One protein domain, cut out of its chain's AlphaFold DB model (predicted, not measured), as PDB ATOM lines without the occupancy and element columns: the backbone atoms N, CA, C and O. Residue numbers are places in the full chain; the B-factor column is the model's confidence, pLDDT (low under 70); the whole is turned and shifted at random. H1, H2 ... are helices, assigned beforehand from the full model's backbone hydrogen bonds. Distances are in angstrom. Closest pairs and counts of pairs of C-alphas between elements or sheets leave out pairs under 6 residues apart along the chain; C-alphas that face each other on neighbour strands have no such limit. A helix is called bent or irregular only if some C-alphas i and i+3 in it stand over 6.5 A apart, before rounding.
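Overview. This is residues 49 to 105 of the 109 residues of the protein "Peptidylprolyl isomerase" of Lactobacillus diolivorans DSM 14421 (UniProt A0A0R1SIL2). One long helix, H1, sticks out as a free arm with residues 52 to 67, and after residue 69 a sharp corner leads into a second helix, H2. After H2 a loop swings round and the shorter helix H3 folds back towards H2, so that the outline is an open zigzag with no common core. The printed part has 57 residues with three named helices in the order H1, H2, H3 and no named strand; its class is all helix. The whole is extended, with a radius of gyration of the C-alphas of 17.2 A, and the C-alphas span 55 by 19 by 14 A.

Along the chain. H1, the longest helix, runs over residues 52 to 69, from C-alpha 52 at (-28.704, 17.073, -7.813) to C-alpha 69 at (-35.364, 19.494, -30.969), a length of 24.2 A. It is irregular, with C-alphas 54 and 57 7.8 A apart, and it has a kink of 29 degrees near residue 59. H2, residues 71 to 84, is 20.0 A long. H3, residues 92 to 102, is 15.8 A long and ends with C-alpha 102 at (-50.235, 30.900, -36.089). H3 is neither bent nor irregular, but only just: C-alphas 93 and 96 are 6.0 A apart.

Arrangement. H1 and H2 touch only at the corner by their link, and only just, with 3 pairs of C-alphas within 8 A. H1 touches H2 with residues 67 to 68 alone, and H2 touches H1 with residues 73 to 74 alone; the closest C-alphas are those of Leu 68 and Val 74, 6.0 A apart. Their lines are about perpendicular, at 87 degrees. H2 and H3 only just touch, also with 3 pairs of C-alphas within 8 A, and H2 does so with residues 75 to 79 alone. The closest C-alphas there are those of Met 79 and Thr 102, 5.9 A apart. H2 and H3 run opposite ways at a steep tilt of 59 degrees. H1 and H3 are apart. In H2 each O i to N i+4 pair is within hydrogen-bond range, while H1 has 12 of 14 and H3 has 5 of 7.

Size, cuts and confidence. The two C-alphas farthest apart are those of Gly 50 and Lys 92, at 55.7 A. The printed part, residues 49 to 105, has no cut. The link from H1 to H2 is tight, with 1 residue, and the link from H2 to H3 is short, with 7 residues. Besides residues 49 to 67, residues 69 to 74 and 90 to 95 stand free. The mean pLDDT of the printed part is 78.8, and residues 85 to 105 are under 70.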
ATOM      1  N   LYS A  49     -23.694   8.898  -9.003       86.88
ATOM      2  CA  LYS A  49     -24.482   9.966  -9.646       86.88
ATOM      3  C   LYS A  49     -24.352  11.350  -8.989       86.88
ATOM      4  O   LYS A  49     -24.946  12.294  -9.488       86.88
ATOM      5  N   GLY A  50     -23.649  11.458  -7.861       89.56
ATOM      6  CA  GLY A  50     -23.518  12.708  -7.119       89.56
ATOM      7  C   GLY A  50     -24.844  13.221  -6.546       89.56
ATOM      8  O   GLY A  50     -25.808  12.468  -6.385       89.56
ATOM      9  N   MET A  51     -24.856  14.509  -6.207       93.38
ATOM     10  CA  MET A  51     -26.031  15.252  -5.744       93.38
ATOM     11  C   MET A  51     -26.675  16.025  -6.900       93.38
ATOM     12  O   MET A  51     -26.015  16.347  -7.888       93.38
ATOM     13  N   TYR A  52     -27.960  16.360  -6.771       91.44
ATOM     14  CA  TYR A  52     -28.704  17.073  -7.813       91.44
ATOM     15  C   TYR A  52     -28.050  18.410  -8.188       91.44
ATOM     16  O   TYR A  52     -27.926  18.725  -9.368       91.44
ATOM     17  N   GLU A  53     -27.569  19.163  -7.201       93.31
ATOM     18  CA  GLU A  53     -26.961  20.485  -7.373       93.31
ATOM     19  C   GLU A  53     -25.707  20.433  -8.256       93.31
ATOM     20  O   GLU A  53     -25.398  21.394  -8.957       93.31
ATOM     21  N   GLN A  54     -25.002  19.296  -8.270       91.50
ATOM     22  CA  GLN A  54     -23.810  19.096  -9.100       91.50
ATOM     23  C   GLN A  54     -24.163  18.924 -10.583       91.50
ATOM     24  O   GLN A  54     -23.349  19.242 -11.448       91.50
ATOM     25  N   HIS A  55     -25.383  18.466 -10.873       91.75
ATOM     26  CA  HIS A  55     -25.857  18.141 -12.219       91.75
ATOM     27  C   HIS A  55     -27.015  19.031 -12.691       91.75
ATOM     28  O   HIS A  55     -27.502  18.863 -13.806       91.75
ATOM     29  N   GLU A  56     -27.463  20.007 -11.897       92.88
ATOM     30  CA  GLU A  56     -28.622  20.843 -12.224       92.88
ATOM     31  C   GLU A  56     -28.465  21.553 -13.578       92.88
ATOM     32  O   GLU A  56     -29.380  21.544 -14.404       92.88
ATOM     33  N   ASN A  57     -27.295  22.148 -13.823       93.50
ATOM     34  CA  ASN A  57     -27.016  22.851 -15.077       93.50
ATOM     35  C   ASN A  57     -26.997  21.894 -16.274       93.50
ATOM     36  O   ASN A  57     -27.524  22.218 -17.338       93.50
ATOM     37  N   GLU A  58     -26.435  20.702 -16.093       91.44
ATOM     38  CA  GLU A  58     -26.392  19.663 -17.117       91.44
ATOM     39  C   GLU A  58     -27.808  19.185 -17.471       91.44
ATOM     40  O   GLU A  58     -28.199  19.196 -18.639       91.44
ATOM     41  N   LEU A  59     -28.623  18.875 -16.462       93.12
ATOM     42  CA  LEU A  59     -30.016  18.460 -16.629       93.12
ATOM     43  C   LEU A  59     -30.857  19.554 -17.297       93.12
ATOM     44  O   LEU A  59     -31.635  19.270 -18.209       93.12
ATOM     45  N   LYS A  60     -30.680  20.820 -16.894       93.94
ATOM     46  CA  LYS A  60     -31.323  21.971 -17.547       93.94
ATOM     47  C   LYS A  60     -30.953  22.039 -19.025       93.94
ATOM     48  O   LYS A  60     -31.850  22.165 -19.858       93.94
ATOM     49  N   ASN A  61     -29.672  21.903 -19.359       93.75
ATOM     50  CA  ASN A  61     -29.202  21.925 -20.743       93.75
ATOM     51  C   ASN A  61     -29.775  20.763 -21.563       93.75
ATOM     52  O   ASN A  61     -30.222  20.980 -22.690       93.75
ATOM     53  N   GLN A  62     -29.843  19.556 -20.995       93.12
ATOM     54  CA  GLN A  62     -30.461  18.398 -21.649       93.12
ATOM     55  C   GLN A  62     -31.954  18.643 -21.929       93.12
ATOM     56  O   GLN A  62     -32.419  18.419 -23.046       93.12
ATOM     57  N   ILE A  63     -32.703  19.183 -20.961       93.50
ATOM     58  CA  ILE A  63     -34.129  19.513 -21.129       93.50
ATOM     59  C   ILE A  63     -34.330  20.616 -22.173       93.50
ATOM     60  O   ILE A  63     -35.252  20.529 -22.987       93.50
ATOM     61  N   VAL A  64     -33.507  21.667 -22.153       92.56
ATOM     62  CA  VAL A  64     -33.570  22.754 -23.142       92.56
ATOM     63  C   VAL A  64     -33.293  22.206 -24.536       92.56
ATOM     64  O   VAL A  64     -34.083  22.450 -25.443       92.56
ATOM     65  N   THR A  65     -32.243  21.402 -24.693       92.06
ATOM     66  CA  THR A  65     -31.890  20.766 -25.969       92.06
ATOM     67  C   THR A  65     -33.025  19.877 -26.474       92.06
ATOM     68  O   THR A  65     -33.436  19.996 -27.627       92.06
ATOM     69  N   ALA A  66     -33.616  19.052 -25.604       91.12
ATOM     70  CA  ALA A  66     -34.763  18.217 -25.954       91.12
ATOM     71  C   ALA A  66     -35.969  19.050 -26.423       91.12
ATOM     72  O   ALA A  66     -36.604  18.714 -27.419       91.12
ATOM     73  N   LYS A  67     -36.260  20.171 -25.750       90.44
ATOM     74  CA  LYS A  67     -37.342  21.091 -26.141       90.44
ATOM     75  C   LYS A  67     -37.065  21.825 -27.451       90.44
ATOM     76  O   LYS A  67     -38.013  22.116 -28.171       90.44
ATOM     77  N   LEU A  68     -35.806  22.147 -27.741       89.12
ATOM     78  CA  LEU A  68     -35.405  22.785 -28.997       89.12
ATOM     79  C   LEU A  68     -35.482  21.816 -30.181       89.12
ATOM     80  O   LEU A  68     -35.841  22.228 -31.280       89.12
ATOM     81  N   ASN A  69     -35.213  20.533 -29.950       90.19
ATOM     82  CA  ASN A  69     -35.364  19.494 -30.969       90.19
ATOM     83  C   ASN A  69     -36.838  19.118 -31.228       90.19
ATOM     84  O   ASN A  69     -37.143  18.483 -32.235       90.19
ATOM     85  N   ASP A  70     -37.766  19.529 -30.358       90.62
ATOM     86  CA  ASP A  70     -39.205  19.377 -30.567       90.62
ATOM     87  C   ASP A  70     -39.770  20.570 -31.360       90.62
ATOM     88  O   ASP A  70     -40.066  21.646 -30.826       90.62
ATOM     89  N   SER A  71     -39.976  20.357 -32.660       87.38
ATOM     90  CA  SER A  71     -40.511  21.367 -33.581       87.38
ATOM     91  C   SER A  71     -41.886  21.908 -33.162       87.38
ATOM     92  O   SER A  71     -42.197  23.078 -33.411       87.38
ATOM     93  N   SER A  72     -42.706  21.107 -32.476       88.31
ATOM     94  CA  SER A  72     -44.021  21.527 -31.992       88.31
ATOM     95  C   SER A  72     -43.900  22.517 -30.834       88.31
ATOM     96  O   SER A  72     -44.648  23.500 -30.769       88.31
ATOM     97  N   ILE A  73     -42.935  22.297 -29.937       87.56
ATOM     98  CA  ILE A  73     -42.640  23.187 -28.814       87.56
ATOM     99  C   ILE A  73     -42.030  24.483 -29.334       87.56
ATOM    100  O   ILE A  73     -42.518  25.556 -28.972       87.56
ATOM    101  N   VAL A  74     -41.038  24.405 -30.224       87.25
ATOM    102  CA  VAL A  74     -40.414  25.591 -30.832       87.25
ATOM    103  C   VAL A  74     -41.459  26.443 -31.551       87.25
ATOM    104  O   VAL A  74     -41.548  27.645 -31.295       87.25
ATOM    105  N   ARG A  75     -42.343  25.834 -32.356       84.19
ATOM    106  CA  ARG A  75     -43.449  26.551 -33.011       84.19
ATOM    107  C   ARG A  75     -44.398  27.194 -31.997       84.19
ATOM    108  O   ARG A  75     -44.776  28.352 -32.167       84.19
ATOM    109  N   LYS A  76     -44.782  26.491 -30.923       85.75
ATOM    110  CA  LYS A  76     -45.641  27.044 -29.855       85.75
ATOM    111  C   LYS A  76     -44.999  28.241 -29.157       85.75
ATOM    112  O   LYS A  76     -45.700  29.213 -28.876       85.75
ATOM    113  N   ILE A  77     -43.700  28.182 -28.871       84.31
ATOM    114  CA  ILE A  77     -42.953  29.293 -28.270       84.31
ATOM    115  C   ILE A  77     -42.905  30.471 -29.244       84.31
ATOM    116  O   ILE A  77     -43.275  31.576 -28.853       84.31
ATOM    117  N   GLY A  78     -42.572  30.226 -30.515       81.12
ATOM    118  CA  GLY A  78     -42.599  31.241 -31.569       81.12
ATOM    119  C   GLY A  78     -43.958  31.940 -31.667       81.12
ATOM    120  O   GLY A  78     -44.034  33.161 -31.573       81.12
ATOM    121  N   MET A  79     -45.057  31.181 -31.724       79.94
ATOM    122  CA  MET A  79     -46.415  31.745 -31.718       79.94
ATOM    123  C   MET A  79     -46.716  32.576 -30.463       79.94
ATOM    124  O   MET A  79     -47.370  33.613 -30.561       79.94
ATOM    125  N   LYS A  80     -46.280  32.135 -29.275       81.44
ATOM    126  CA  LYS A  80     -46.481  32.887 -28.025       81.44
ATOM    127  C   LYS A  80     -45.730  34.219 -28.034       81.44
ATOM    128  O   LYS A  80     -46.295  35.212 -27.584       81.44
ATOM    129  N   VAL A  81     -44.495  34.240 -28.538       82.50
ATOM    130  CA  VAL A  81     -43.693  35.466 -28.669       82.50
ATOM    131  C   VAL A  81     -44.354  36.423 -29.665       82.50
ATOM    132  O   VAL A  81     -44.648  37.559 -29.310       82.50
ATOM    133  N   LEU A  82     -44.718  35.937 -30.856       75.81
ATOM    134  CA  LEU A  82     -45.373  36.746 -31.895       75.81
ATOM    135  C   LEU A  82     -46.711  37.352 -31.431       75.81
ATOM    136  O   LEU A  82     -47.008  38.503 -31.744       75.81
ATOM    137  N   LYS A  83     -47.511  36.610 -30.652       75.75
ATOM    138  CA  LYS A  83     -48.773  37.116 -30.076       75.75
ATOM    139  C   LYS A  83     -48.559  38.193 -29.011       75.75
ATOM    140  O   LYS A  83     -49.403  39.077 -28.880       75.75
ATOM    141  N   ARG A  84     -47.471  38.117 -28.238       70.50
ATOM    142  CA  ARG A  84     -47.168  39.082 -27.170       70.50
ATOM    143  C   ARG A  84     -46.716  40.427 -27.731       70.50
ATOM    144  O   ARG A  84     -47.139  41.458 -27.224       70.50
ATOM    145  N   GLU A  85     -45.924  40.398 -28.796       67.62
ATOM    146  CA  GLU A  85     -45.310  41.593 -29.388       67.62
ATOM    147  C   GLU A  85     -46.254  42.406 -30.299       67.62
ATOM    148  O   GLU A  85     -45.831  43.416 -30.850       67.62
ATOM    149  N   LYS A  86     -47.529  42.003 -30.482       64.75
ATOM    150  CA  LYS A  86     -48.518  42.692 -31.352       64.75
ATOM    151  C   LYS A  86     -47.914  43.168 -32.689       64.75
ATOM    152  O   LYS A  86     -48.169  44.288 -33.129       64.75
ATOM    153  N   ILE A  87     -47.102  42.330 -33.335       63.84
ATOM    154  CA  ILE A  87     -46.382  42.722 -34.551       63.84
ATOM    155  C   ILE A  87     -47.396  43.056 -35.652       63.84
ATOM    156  O   ILE A  87     -48.095  42.178 -36.162       63.84
ATOM    157  N   ILE A  88     -47.474  44.334 -36.025       61.91
ATOM    158  CA  ILE A  88     -48.261  44.797 -37.168       61.91
ATOM    159  C   ILE A  88     -47.421  44.527 -38.415       61.91
ATOM    160  O   ILE A  88     -46.527  45.292 -38.768       61.91
ATOM    161  N   ILE A  89     -47.673  43.401 -39.080       60.91
ATOM    162  CA  ILE A  89     -47.011  43.105 -40.352       60.91
ATOM    163  C   ILE A  89     -47.634  43.992 -41.439       60.91
ATOM    164  O   ILE A  89     -48.773  43.774 -41.859       60.91
ATOM    165  N   HIS A  90     -46.882  44.996 -41.894       61.09
ATOM    166  CA  HIS A  90     -47.282  45.886 -42.990       61.09
ATOM    167  C   HIS A  90     -47.051  45.268 -44.381       61.09
ATOM    168  O   HIS A  90     -47.712  45.667 -45.340       61.09
ATOM    169  N   ASP A  91     -46.182  44.259 -44.489       63.47
ATOM    170  CA  ASP A  91     -45.899  43.548 -45.740       63.47
ATOM    171  C   ASP A  91     -46.951  42.461 -46.026       63.47
ATOM    172  O   ASP A  91     -47.178  41.549 -45.225       63.47
ATOM    173  N   LYS A  92     -47.606  42.542 -47.190       65.25
ATOM    174  CA  LYS A  92     -48.639  41.581 -47.610       65.25
ATOM    175  C   LYS A  92     -48.102  40.154 -47.774       65.25
ATOM    176  O   LYS A  92     -48.848  39.217 -47.507       65.25
ATOM    177  N   SER A  93     -46.840  39.982 -48.158       63.38
ATOM    178  CA  SER A  93     -46.225  38.675 -48.431       63.38
ATOM    179  C   SER A  93     -45.947  37.900 -47.141       63.38
ATOM    180  O   SER A  93     -46.122  36.686 -47.077       63.38
ATOM    181  N   LEU A  94     -45.587  38.615 -46.072       67.12
ATOM    182  CA  LEU A  94     -45.273  38.029 -44.764       67.12
ATOM    183  C   LEU A  94     -46.525  37.740 -43.916       67.12
ATOM    184  O   LEU A  94     -46.458  36.952 -42.971       67.12
ATOM    185  N   LYS A  95     -47.683  38.322 -44.269       65.81
ATOM    186  CA  LYS A  95     -48.973  37.992 -43.638       65.81
ATOM    187  C   LYS A  95     -49.366  36.531 -43.859       65.81
ATOM    188  O   LYS A  95     -49.814  35.894 -42.914       65.81
ATOM    189  N   GLY A  96     -49.163  35.996 -45.066       67.69
ATOM    190  CA  GLY A  96     -49.509  34.606 -45.391       67.69
ATOM    191  C   GLY A  96     -48.727  33.591 -44.552       67.69
ATOM    192  O   GLY A  96     -49.319  32.708 -43.934       67.69
ATOM    193  N   VAL A  97     -47.412  33.796 -44.433       68.44
ATOM    194  CA  VAL A  97     -46.515  32.943 -43.633       68.44
ATOM    195  C   VAL A  97     -46.849  33.023 -42.137       68.44
ATOM    196  O   VAL A  97     -46.838  32.010 -41.434       68.44
ATOM    197  N   LEU A  98     -47.208  34.211 -41.628       66.25
ATOM    198  CA  LEU A  98     -47.638  34.370 -40.236       66.25
ATOM    199  C   LEU A  98     -48.962  33.634 -39.951       66.25
ATOM    200  O   LEU A  98     -49.097  33.014 -38.891       66.25
ATOM    201  N   SER A  99     -49.936  33.676 -40.864       64.69
ATOM    202  CA  SER A  99     -51.224  32.978 -40.712       64.69
ATOM    203  C   SER A  99     -51.056  31.455 -40.682       64.69
ATOM    204  O   SER A  99     -51.659  30.785 -39.840       64.69
ATOM    205  N   GLU A 100     -50.166  30.915 -41.518       69.38
ATOM    206  CA  GLU A 100     -49.805  29.493 -41.534       69.38
ATOM    207  C   GLU A 100     -49.097  29.069 -40.231       69.38
ATOM    208  O   GLU A 100     -49.457  28.074 -39.588       69.38
ATOM    209  N   LEU A 101     -48.155  29.884 -39.744       63.88
ATOM    210  CA  LEU A 101     -47.450  29.643 -38.481       63.88
ATOM    211  C   LEU A 101     -48.366  29.720 -37.254       63.88
ATOM    212  O   LEU A 101     -48.227  28.880 -36.365       63.88
ATOM    213  N   THR A 102     -49.301  30.674 -37.214       65.38
ATOM    214  CA  THR A 102     -50.235  30.900 -36.089       65.38
ATOM    215  C   THR A 102     -51.460  29.984 -36.090       65.38
ATOM    216  O   THR A 102     -52.231  30.005 -35.127       65.38
ATOM    217  N   GLY A 103     -51.622  29.147 -37.119       62.28
ATOM    218  CA  GLY A 103     -52.724  28.192 -37.213       62.28
ATOM    219  C   GLY A 103     -54.066  28.827 -37.575       62.28
ATOM    220  O   GLY A 103     -55.099  28.196 -37.374       62.28
ATOM    221  N   GLN A 104     -54.076  30.038 -38.146       50.19
ATOM    222  CA  GLN A 104     -55.230  30.531 -38.901       50.19
ATOM    223  C   GLN A 104     -55.233  29.863 -40.279       50.19
ATOM    224  O   GLN A 104     -55.083  30.501 -41.317       50.19
ATOM    225  N   SER A 105     -55.385  28.540 -40.291       39.56
ATOM    226  CA  SER A 105     -55.791  27.825 -41.490       39.56
ATOM    227  C   SER A 105     -57.255  28.174 -41.742       39.56
ATOM    228  O   SER A 105     -58.155  27.555 -41.173       39.56
TER     229      SER A 105